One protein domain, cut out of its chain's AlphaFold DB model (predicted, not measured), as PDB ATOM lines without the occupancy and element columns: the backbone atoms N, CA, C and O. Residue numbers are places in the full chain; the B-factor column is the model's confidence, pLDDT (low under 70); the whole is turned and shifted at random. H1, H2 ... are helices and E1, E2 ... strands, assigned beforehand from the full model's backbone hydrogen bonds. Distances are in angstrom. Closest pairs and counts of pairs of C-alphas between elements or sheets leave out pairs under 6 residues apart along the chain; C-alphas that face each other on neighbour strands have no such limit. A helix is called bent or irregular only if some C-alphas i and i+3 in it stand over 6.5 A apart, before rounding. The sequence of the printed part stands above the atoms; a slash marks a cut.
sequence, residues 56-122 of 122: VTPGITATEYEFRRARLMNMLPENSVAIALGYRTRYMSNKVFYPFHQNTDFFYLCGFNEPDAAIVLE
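AT A GLANCE: This is residues 56 to 122 of the 122 residues of the protein "Peptidase m24" of Rhizophagus irregularis (strain DAOM 181602 / DAOM 197198 / MUCL 43194) (UniProt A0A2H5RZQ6). Helix H1 and a narrow ribbon of two strands, E1 and E3, make a V, its two sides coming together near Met 73 and Leu 121, and the short helix H2 fills the opening between them, packed on both. From this small body a thin arm of chain reaches out past the end of E1 to the short strand E2, turns there and comes back to H2, and this arm makes much of the length. The printed part has 67 residues with two named helices and three named strands, in the order H1, E1, E2, H2, E3; E1 and E3 form an antiparallel sheet of two, and E2 pairs with no named strand. The class is mixed, helices and strands, though only 31 residues, under half, are in named elements. The whole is loose, with a radius of gyration of the C-alphas of 14.3 A, and flat, spanning 46 by 29 by 12 A.

HOW THE PARTS SIT: Go along the printed part from Val 56 and the first element you meet is the helix H1, residues 62 to 74. With its residues 65 to 69 alone it touches the helix H2, residues 104 to 110; look at Tyr 65 and Leu 109, whose C-alphas are the closest of the two helices at 5.8 A. The two run opposite ways at a steep tilt of 69 degrees, only just short of about perpendicular. Next comes the strand E1, residues 82 to 85, and its antiparallel neighbour is the strand E3, residues 118 to 121, at 170 degrees between their directions. Check N 84 and O 119 at 3.0 A and N 121 and O 82 at 2.9 A, both within hydrogen-bond range. The closest C-alphas of H1 and E3 are those of Met 73 and Leu 121, 7.6 A apart. For H2 and E1 look at Ala 84 and Phe 106, whose C-alphas are the closest at 5.7 A; for H2 and E3 the closest are those of Phe 106 and Ile 119, 7.4 A. The strand E2, residues 91 to 93, is apart from H1, E1, H2 and E3; it has a short antiparallel pairing with residues 96 to 97. In H1 and H2 every O i to N i+4 pair is within hydrogen-bond range.

IN THESE COORDINATES: Find C-alpha 62 at (51.484, -22.240, 9.686), where H1 begins; from there it runs 18.6 A to C-alpha 74 at (44.462, -7.269, 1.112). E1 runs 10.2 A from Ala 82 to Leu 85. E2 follows from Tyr 91 to Ser 93. H2 runs 10.2 A from Thr 104 to Cys 110. E3 begins at Ala 118 and runs 10.2 A to Leu 121, with C-alpha 121 at (37.796, -15.127, 5.777).

THE WHOLE: Look for the two C-alphas farthest apart, those of Glu 78 and Lys 95, and you find 46.3 A between them. The C-alphas of Val 56 and Glu 122, the first and last printed, are 21.6 A apart, and Glu 122 is the chain's last residue. The centre of H2 is the nearest to the mean of the C-alphas at 3.4 A, and that of E2 the farthest at 23.3 A. The printed part has no cut. The link from E1 to E2 is tight, those from H1 to E1, E2 to H2 and H2 to E3 are short, and no link is long. The mean pLDDT of the printed part is 95.7, and no printed residue is under 70.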
ATOM      1  N   VAL A  56      52.392 -27.308   8.867       93.19
ATOM      2  CA  VAL A  56      50.996 -27.782   8.729       93.19
ATOM      3  C   VAL A  56      50.899 -28.839   7.634       93.19
ATOM      4  O   VAL A  56      50.208 -29.841   7.781       93.19
ATOM      5  N   THR A  57      51.655 -28.646   6.564       94.31
ATOM      6  CA  THR A  57      51.892 -29.618   5.497       94.31
ATOM      7  C   THR A  57      53.401 -29.749   5.304       94.31
ATOM      8  O   THR A  57      54.141 -28.847   5.705       94.31
ATOM      9  N   PRO A  58      53.894 -30.862   4.736       94.19
ATOM     10  CA  PRO A  58      55.330 -31.071   4.568       94.19
ATOM     11  C   PRO A  58      55.995 -29.888   3.849       94.19
ATOM     12  O   PRO A  58      55.679 -29.602   2.695       94.19
ATOM     13  N   GLY A  59      56.894 -29.191   4.548       94.19
ATOM     14  CA  GLY A  59      57.629 -28.041   4.018       94.19
ATOM     15  C   GLY A  59      56.900 -26.690   4.017       94.19
ATOM     16  O   GLY A  59      57.504 -25.713   3.586       94.19
ATOM     17  N   ILE A  60      55.655 -26.597   4.503       96.25
ATOM     18  CA  ILE A  60      54.897 -25.335   4.588       96.25
ATOM     19  C   ILE A  60      54.520 -25.053   6.047       96.25
ATOM     20  O   ILE A  60      53.866 -25.857   6.723       96.25
ATOM     21  N   THR A  61      54.915 -23.879   6.545       96.75
ATOM     22  CA  THR A  61      54.654 -23.457   7.928       96.75
ATOM     23  C   THR A  61      53.251 -22.884   8.108       96.75
ATOM     24  O   THR A  61      52.632 -22.367   7.177       96.75
ATOM     25  N   ALA A  62      52.750 -22.899   9.347       94.94
ATOM     26  CA  ALA A  62      51.484 -22.240   9.686       94.94
ATOM     27  C   ALA A  62      51.483 -20.734   9.345       94.94
ATOM     28  O   ALA A  62      50.464 -20.191   8.918       94.94
ATOM     29  N   THR A  63      52.640 -20.082   9.490       97.06
ATOM     30  CA  THR A  63      52.837 -18.658   9.187       97.06
ATOM     31  C   THR A  63      52.743 -18.357   7.692       97.06
ATOM     32  O   THR A  63      52.235 -17.308   7.308       97.06
ATOM     33  N   GLU A  64      53.176 -19.275   6.825       97.69
ATOM     34  CA  GLU A  64      53.038 -19.100   5.379       97.69
ATOM     35  C   GLU A  64      51.563 -19.099   4.962       97.69
ATOM     36  O   GLU A  64      51.131 -18.244   4.189       97.69
ATOM     37  N   TYR A  65      50.760 -20.007   5.521       97.94
ATOM     38  CA  TYR A  65      49.317 -20.024   5.285       97.94
ATOM     39  C   TYR A  65      48.624 -18.747   5.776       97.94
ATOM     40  O   TYR A  65      47.725 -18.240   5.109       97.94
ATOM     41  N   GLU A  66      49.050 -18.197   6.914       97.56
ATOM     42  CA  GLU A  66      48.568 -16.902   7.400       97.56
ATOM     43  C   GLU A  66      48.885 -15.772   6.414       97.56
ATOM     44  O   GLU A  66      47.990 -15.011   6.049       97.56
ATOM     45  N   PHE A  67      50.112 -15.724   5.890       98.19
ATOM     46  CA  PHE A  67      50.506 -14.739   4.883       98.19
ATOM     47  C   PHE A  67      49.696 -14.865   3.586       98.19
ATOM     48  O   PHE A  67      49.287 -13.860   3.007       98.19
ATOM     49  N   ARG A  68      49.410 -16.093   3.135       97.94
ATOM     50  CA  ARG A  68      48.564 -16.341   1.954       97.94
ATOM     51  C   ARG A  68      47.147 -15.799   2.149       97.94
ATOM     52  O   ARG A  68      46.632 -15.134   1.253       97.94
ATOM     53  N   ARG A  69      46.540 -16.032   3.320       97.56
ATOM     54  CA  ARG A  69      45.210 -15.493   3.660       97.56
ATOM     55  C   ARG A  69      45.226 -13.971   3.765       97.56
ATOM     56  O   ARG A  69      44.364 -13.325   3.183       97.56
ATOM     57  N   ALA A  70      46.234 -13.397   4.419       97.25
ATOM     58  CA  ALA A  70      46.389 -11.947   4.510       97.25
ATOM     59  C   ALA A  70      46.538 -11.305   3.121       97.25
ATOM     60  O   ALA A  70      45.900 -10.300   2.828       97.25
ATOM     61  N   ARG A  71      47.326 -11.915   2.226       97.69
ATOM     62  CA  ARG A  71      47.485 -11.442   0.845       97.69
ATOM     63  C   ARG A  71      46.169 -11.469   0.068       97.69
ATOM     64  O   ARG A  71      45.920 -10.529  -0.678       97.69
ATOM     65  N   LEU A  72      45.356 -12.513   0.238       96.56
ATOM     66  CA  LEU A  72      44.023 -12.593  -0.363       96.56
ATOM     67  C   LEU A  72      43.122 -11.461   0.153       96.56
ATOM     68  O   LEU A  72      42.537 -10.741  -0.649       96.56
ATOM     69  N   MET A  73      43.056 -11.268   1.473       96.62
ATOM     70  CA  MET A  73      42.206 -10.237   2.079       96.62
ATOM     71  C   MET A  73      42.637  -8.819   1.696       96.62
ATOM     72  O   MET A  73      41.790  -7.985   1.411       96.62
ATOM     73  N   ASN A  74      43.941  -8.564   1.566       96.56
ATOM     74  CA  ASN A  74      44.462  -7.269   1.112       96.56
ATOM     75  C   ASN A  74      44.095  -6.927  -0.344       96.56
ATOM     76  O   ASN A  74      44.212  -5.773  -0.744       96.56
ATOM     77  N   MET A  75      43.717  -7.918  -1.157       96.44
ATOM     78  CA  MET A  75      43.249  -7.695  -2.530       96.44
ATOM     79  C   MET A  75      41.746  -7.405  -2.599       96.44
ATOM     80  O   MET A  75      41.263  -6.969  -3.644       96.44
ATOM     81  N   LEU A  76      41.007  -7.668  -1.521       95.69
ATOM     82  CA  LEU A  76      39.567  -7.467  -1.447       95.69
ATOM     83  C   LEU A  76      39.248  -6.069  -0.889       95.69
ATOM     84  O   LEU A  76      40.019  -5.531  -0.095       95.69
ATOM     85  N   PRO A  77      38.124  -5.455  -1.299       96.19
ATOM     86  CA  PRO A  77      37.688  -4.189  -0.724       96.19
ATOM     87  C   PRO A  77      37.246  -4.361   0.735       96.19
ATOM     88  O   PRO A  77      36.900  -5.461   1.173       96.19
ATOM     89  N   GLU A  78      37.217  -3.258   1.483       94.25
ATOM     90  CA  GLU A  78      36.750  -3.245   2.873       94.25
ATOM     91  C   GLU A  78      35.336  -3.842   3.005       94.25
ATOM     92  O   GLU A  78      34.481  -3.631   2.143       94.25
ATOM     93  N   ASN A  79      35.080  -4.558   4.107       94.31
ATOM     94  CA  ASN A  79      33.822  -5.273   4.386       94.31
ATOM     95  C   ASN A  79      33.487  -6.408   3.397       94.31
ATOM     96  O   ASN A  79      32.314  -6.714   3.168       94.31
ATOM     97  N   SER A  80      34.505  -7.039   2.813       95.19
ATOM     98  CA  SER A  80      34.336  -8.246   1.998       95.19
ATOM     99  C   SER A  80      34.497  -9.513   2.828       95.19
ATOM    100  O   SER A  80      35.315  -9.561   3.739       95.19
ATOM    101  N   VAL A  81      33.779 -10.568   2.441       95.88
ATOM    102  CA  VAL A  81      33.922 -11.912   3.014       95.88
ATOM    103  C   VAL A  81      34.292 -12.883   1.898       95.88
ATOM    104  O   VAL A  81      33.611 -12.940   0.873       95.88
ATOM    105  N   ALA A  82      35.357 -13.661   2.091       96.19
ATOM    106  CA  ALA A  82      35.761 -14.709   1.159       96.19
ATOM    107  C   ALA A  82      35.431 -16.093   1.728       96.19
ATOM    108  O   ALA A  82      35.824 -16.438   2.841       96.19
ATOM    109  N   ILE A  83      34.726 -16.905   0.937       96.75
ATOM    110  CA  ILE A  83      34.329 -18.265   1.309       96.75
ATOM    111  C   ILE A  83      34.920 -19.232   0.290       96.75
ATOM    112  O   ILE A  83      34.604 -19.155  -0.898       96.75
ATOM    113  N   ALA A  84      35.750 -20.166   0.753       96.31
ATOM    114  CA  ALA A  84      36.253 -21.257  -0.072       96.31
ATOM    115  C   ALA A  84      35.764 -22.603   0.472       96.31
ATOM    116  O   ALA A  84      35.880 -22.903   1.662       96.31
ATOM    117  N   LEU A  85      35.213 -23.418  -0.426       97.56
ATOM    118  CA  LEU A  85      34.647 -24.721  -0.099       97.56
ATOM    119  C   LEU A  85      35.643 -25.835  -0.431       97.56
ATOM    120  O   LEU A  85      36.242 -25.860  -1.512       97.56
ATOM    121  N   GLY A  86      35.782 -26.773   0.499       97.38
ATOM    122  CA  GLY A  86      36.441 -28.047   0.275       97.38
ATOM    123  C   GLY A  86      35.564 -29.000  -0.538       97.38
ATOM    124  O   GLY A  86      34.352 -28.829  -0.683       97.38
ATOM    125  N   TYR A  87      36.190 -30.032  -1.087       97.06
ATOM    126  CA  TYR A  87      35.492 -31.107  -1.772       97.06
ATOM    127  C   TYR A  87      34.894 -32.109  -0.790       97.06
ATOM    128  O   TYR A  87      35.335 -32.282   0.345       97.06
ATOM    129  N   ARG A  88      33.866 -32.799  -1.275       95.69
ATOM    130  CA  ARG A  88      33.233 -33.933  -0.602       95.69
ATOM    131  C   ARG A  88      33.856 -35.232  -1.105       95.69
ATOM    132  O   ARG A  88      34.391 -35.273  -2.217       95.69
ATOM    133  N   THR A  89      33.750 -36.307  -0.331       94.62
ATOM    134  CA  THR A  89      34.189 -37.638  -0.779       94.62
ATOM    135  C   THR A  89      33.385 -38.083  -2.000       94.62
ATOM    136  O   THR A  89      32.155 -38.122  -1.966       94.62
ATOM    137  N   ARG A  90      34.079 -38.425  -3.093       94.81
ATOM    138  CA  ARG A  90      33.453 -38.951  -4.313       94.81
ATOM    139  C   ARG A  90      33.400 -40.474  -4.277       94.81
ATOM    140  O   ARG A  90      34.386 -41.134  -3.946       94.81
ATOM    141  N   TYR A  91      32.263 -41.020  -4.688       95.31
ATOM    142  CA  TYR A  91      32.019 -42.457  -4.733       95.31
ATOM    143  C   TYR A  91      32.034 -42.948  -6.178       95.31
ATOM    144  O   TYR A  91      31.404 -42.350  -7.046       95.31
ATOM    145  N   MET A  92      32.754 -44.041  -6.422       93.06
ATOM    146  CA  MET A  92      32.686 -44.786  -7.679       93.06
ATOM    147  C   MET A  92      31.424 -45.654  -7.717       93.06
ATOM    148  O   MET A  92      30.761 -45.769  -8.741       93.06
ATOM    149  N   SER A  93      31.082 -46.257  -6.577       94.94
ATOM    150  CA  SER A  93      29.851 -47.012  -6.336       94.94
ATOM    151  C   SER A  93      29.482 -46.918  -4.851       94.94
ATOM    152  O   SER A  93      30.278 -46.425  -4.051       94.94
ATOM    153  N   ASN A  94      28.311 -47.423  -4.448       89.50
ATOM    154  CA  ASN A  94      27.784 -47.271  -3.078       89.50
ATOM    155  C   ASN A  94      28.749 -47.679  -1.944       89.50
ATOM    156  O   ASN A  94      28.567 -47.237  -0.814       89.50
ATOM    157  N   LYS A  95      29.751 -48.530  -2.208       91.31
ATOM    158  CA  LYS A  95      30.730 -48.993  -1.207       91.31
ATOM    159  C   LYS A  95      32.192 -48.726  -1.583       91.31
ATOM    160  O   LYS A  95      33.077 -49.099  -0.820       91.31
ATOM    161  N   VAL A  96      32.458 -48.108  -2.735       92.69
ATOM    162  CA  VAL A  96      33.822 -47.873  -3.235       92.69
ATOM    163  C   VAL A  96      34.039 -46.375  -3.409       92.69
ATOM    164  O   VAL A  96      33.373 -45.734  -4.223       92.69
ATOM    165  N   PHE A  97      34.970 -45.821  -2.634       94.19
ATOM    166  CA  PHE A  97      35.361 -44.416  -2.698       94.19
ATOM    167  C   PHE A  97      36.560 -44.226  -3.630       94.19
ATOM    168  O   PHE A  97      37.461 -45.064  -3.685       94.19
ATOM    169  N   TYR A  98      36.580 -43.105  -4.349       95.94
ATOM    170  CA  TYR A  98      37.799 -42.652  -5.010       95.94
ATOM    171  C   TYR A  98      38.790 -42.114  -3.968       95.94
ATOM    172  O   TYR A  98      38.364 -41.634  -2.912       95.94
ATOM    173  N   PRO A  99      40.104 -42.139  -4.257       94.44
ATOM    174  CA  PRO A  99      41.076 -41.412  -3.453       94.44
ATOM    175  C   PRO A  99      40.665 -39.942  -3.331       94.44
ATOM    176  O   PRO A  99      40.354 -39.289  -4.331       94.44
ATOM    177  N   PHE A 100      40.628 -39.430  -2.102       95.31
ATOM    178  CA  PHE A 100      40.241 -38.048  -1.861       95.31
ATOM    179  C   PHE A 100      41.324 -37.096  -2.370       95.31
ATOM    180  O   PHE A 100      42.505 -37.249  -2.059       95.31
ATOM    181  N   HIS A 101      40.894 -36.097  -3.131       95.44
ATOM    182  CA  HIS A 101      41.712 -34.976  -3.555       95.44
ATOM    183  C   HIS A 101      40.959 -33.704  -3.189       95.44
ATOM    184  O   HIS A 101      39.788 -33.574  -3.542       95.44
ATOM    185  N   GLN A 102      41.609 -32.787  -2.480       96.00
ATOM    186  CA  GLN A 102      40.989 -31.545  -2.027       96.00
ATOM    187  C   GLN A 102      40.861 -30.519  -3.161       96.00
ATOM    188  O   GLN A 102      41.569 -30.586  -4.167       96.00
ATOM    189  N   ASN A 103      39.976 -29.536  -2.994       97.50
ATOM    190  CA  ASN A 103      40.002 -28.328  -3.814       97.50
ATOM    191  C   ASN A 103      41.362 -27.615  -3.658       97.50
ATOM    192  O   ASN A 103      41.797 -27.344  -2.537       97.50
ATOM    193  N   THR A 104      42.033 -27.316  -4.772       96.81
ATOM    194  CA  THR A 104      43.373 -26.714  -4.788       96.81
ATOM    195  C   THR A 104      43.410 -25.360  -4.096       96.81
ATOM    196  O   THR A 104      44.338 -25.110  -3.331       96.81
ATOM    197  N   ASP A 105      42.389 -24.523  -4.286       96.62
ATOM    198  CA  ASP A 105      42.349 -23.174  -3.709       96.62
ATOM    199  C   ASP A 105      42.151 -23.239  -2.194       96.62
ATOM    200  O   ASP A 105      42.868 -22.606  -1.418       96.62
ATOM    201  N   PHE A 106      41.230 -24.098  -1.756       97.50
ATOM    202  CA  PHE A 106      41.005 -24.373  -0.341       97.50
ATOM    203  C   PHE A 106      42.282 -24.911   0.323       97.50
ATOM    204  O   PHE A 106      42.730 -24.390   1.348       97.50
ATOM    205  N   PHE A 107      42.917 -25.913  -0.291       97.00
ATOM    206  CA  PHE A 107      44.147 -26.510   0.223       97.00
ATOM    207  C   PHE A 107      45.317 -25.516   0.238       97.00
ATOM    208  O   PHE A 107      46.123 -25.522   1.169       97.00
ATOM    209  N   TYR A 108      45.393 -24.611  -0.739       97.56
ATOM    210  CA  TYR A 108      46.407 -23.562  -0.802       97.56
ATOM    211  C   TYR A 108      46.291 -22.550   0.346       97.56
ATOM    212  O   TYR A 108      47.321 -22.086   0.849       97.56
ATOM    213  N   LEU A 109      45.070 -22.234   0.784       97.12
ATOM    214  CA  LEU A 109      44.798 -21.242   1.830       97.12
ATOM    215  C   LEU A 109      44.960 -21.781   3.261       97.12
ATOM    216  O   LEU A 109      45.282 -21.012   4.172       97.12
ATOM    217  N   CYS A 110      44.738 -23.081   3.481       95.44
ATOM    218  CA  CYS A 110      44.727 -23.649   4.835       95.44
ATOM    219  C   CYS A 110      45.518 -24.948   5.040       95.44
ATOM    220  O   CYS A 110      45.832 -25.269   6.183       95.44
ATOM    221  N   GLY A 111      45.836 -25.704   3.987       95.00
ATOM    222  CA  GLY A 111      46.498 -27.010   4.105       95.00
ATOM    223  C   GLY A 111      45.613 -28.133   4.656       95.00
ATOM    224  O   GLY A 111      46.103 -29.232   4.910       95.00
ATOM    225  N   PHE A 112      44.311 -27.891   4.826       95.19
ATOM    226  CA  PHE A 112      43.366 -28.869   5.353       95.19
ATOM    227  C   PHE A 112      42.910 -29.846   4.259       95.19
ATOM    228  O   PHE A 112      42.416 -29.449   3.203       95.19
ATOM    229  N   ASN A 113      43.072 -31.144   4.502       94.94
ATOM    230  CA  ASN A 113      42.842 -32.222   3.533       94.94
ATOM    231  C   ASN A 113      41.913 -33.289   4.128       94.94
ATOM    232  O   ASN A 113      42.242 -34.473   4.152       94.94
ATOM    233  N   GLU A 114      40.772 -32.842   4.641       93.69
ATOM    234  CA  GLU A 114      39.639 -33.692   5.002       93.69
ATOM    235  C   GLU A 114      38.393 -33.213   4.224       93.69
ATOM    236  O   GLU A 114      38.327 -32.037   3.832       93.69
ATOM    237  N   PRO A 115      37.444 -34.117   3.920       94.56
ATOM    238  CA  PRO A 115      36.249 -33.785   3.152       94.56
ATOM    239  C   PRO A 115      35.249 -32.945   3.956       94.56
ATOM    240  O   PRO A 115      35.332 -32.860   5.178       94.56
ATOM    241  N   ASP A 116      34.268 -32.374   3.251       94.69
ATOM    242  CA  ASP A 116      33.107 -31.687   3.845       94.69
ATOM    243  C   ASP A 116      33.499 -30.500   4.758       94.69
ATOM    244  O   ASP A 116      32.946 -30.302   5.839       94.69
ATOM    245  N   ALA A 117      34.453 -29.685   4.299       95.25
ATOM    246  CA  ALA A 117      34.975 -28.528   5.023       95.25
ATOM    247  C   ALA A 117      34.803 -27.216   4.249       95.25
ATOM    248  O   ALA A 117      34.669 -27.208   3.025       95.25
ATOM    249  N   ALA A 118      34.844 -26.094   4.965       96.31
ATOM    250  CA  ALA A 118      34.818 -24.751   4.397       96.31
ATOM    251  C   ALA A 118      35.693 -23.808   5.229       96.31
ATOM    252  O   ALA A 118      35.875 -24.014   6.430       96.31
ATOM    253  N   ILE A 119      36.238 -22.784   4.578       96.94
ATOM    254  CA  ILE A 119      36.974 -21.697   5.222       96.94
ATOM    255  C   ILE A 119      36.272 -20.384   4.904       96.94
ATOM    256  O   ILE A 119      35.873 -20.146   3.762       96.94
ATOM    257  N   VAL A 120      36.125 -19.558   5.934       97.06
ATOM    258  CA  VAL A 120      35.541 -18.219   5.861       97.06
ATOM    259  C   VAL A 120      36.607 -17.233   6.320       97.06
ATOM    260  O   VAL A 120      37.246 -17.461   7.350       97.06
ATOM    261  N   LEU A 121      36.832 -16.192   5.523       96.25
ATOM    262  CA  LEU A 121      37.796 -15.127   5.777       96.25
ATOM    263  C   LEU A 121      37.065 -13.786   5.783       96.25
ATOM    264  O   LEU A 121      36.304 -13.506   4.853       96.25
ATOM    265  N   GLU A 122      37.326 -12.995   6.820       91.81
ATOM    266  CA  GLU A 122      36.769 -11.661   7.079       91.81
ATOM    267  C   GLU A 122      37.891 -10.687   7.447       91.81
ATOM    268  O   GLU A 122      38.904 -11.151   8.029       91.81
TER     269      GLU A 122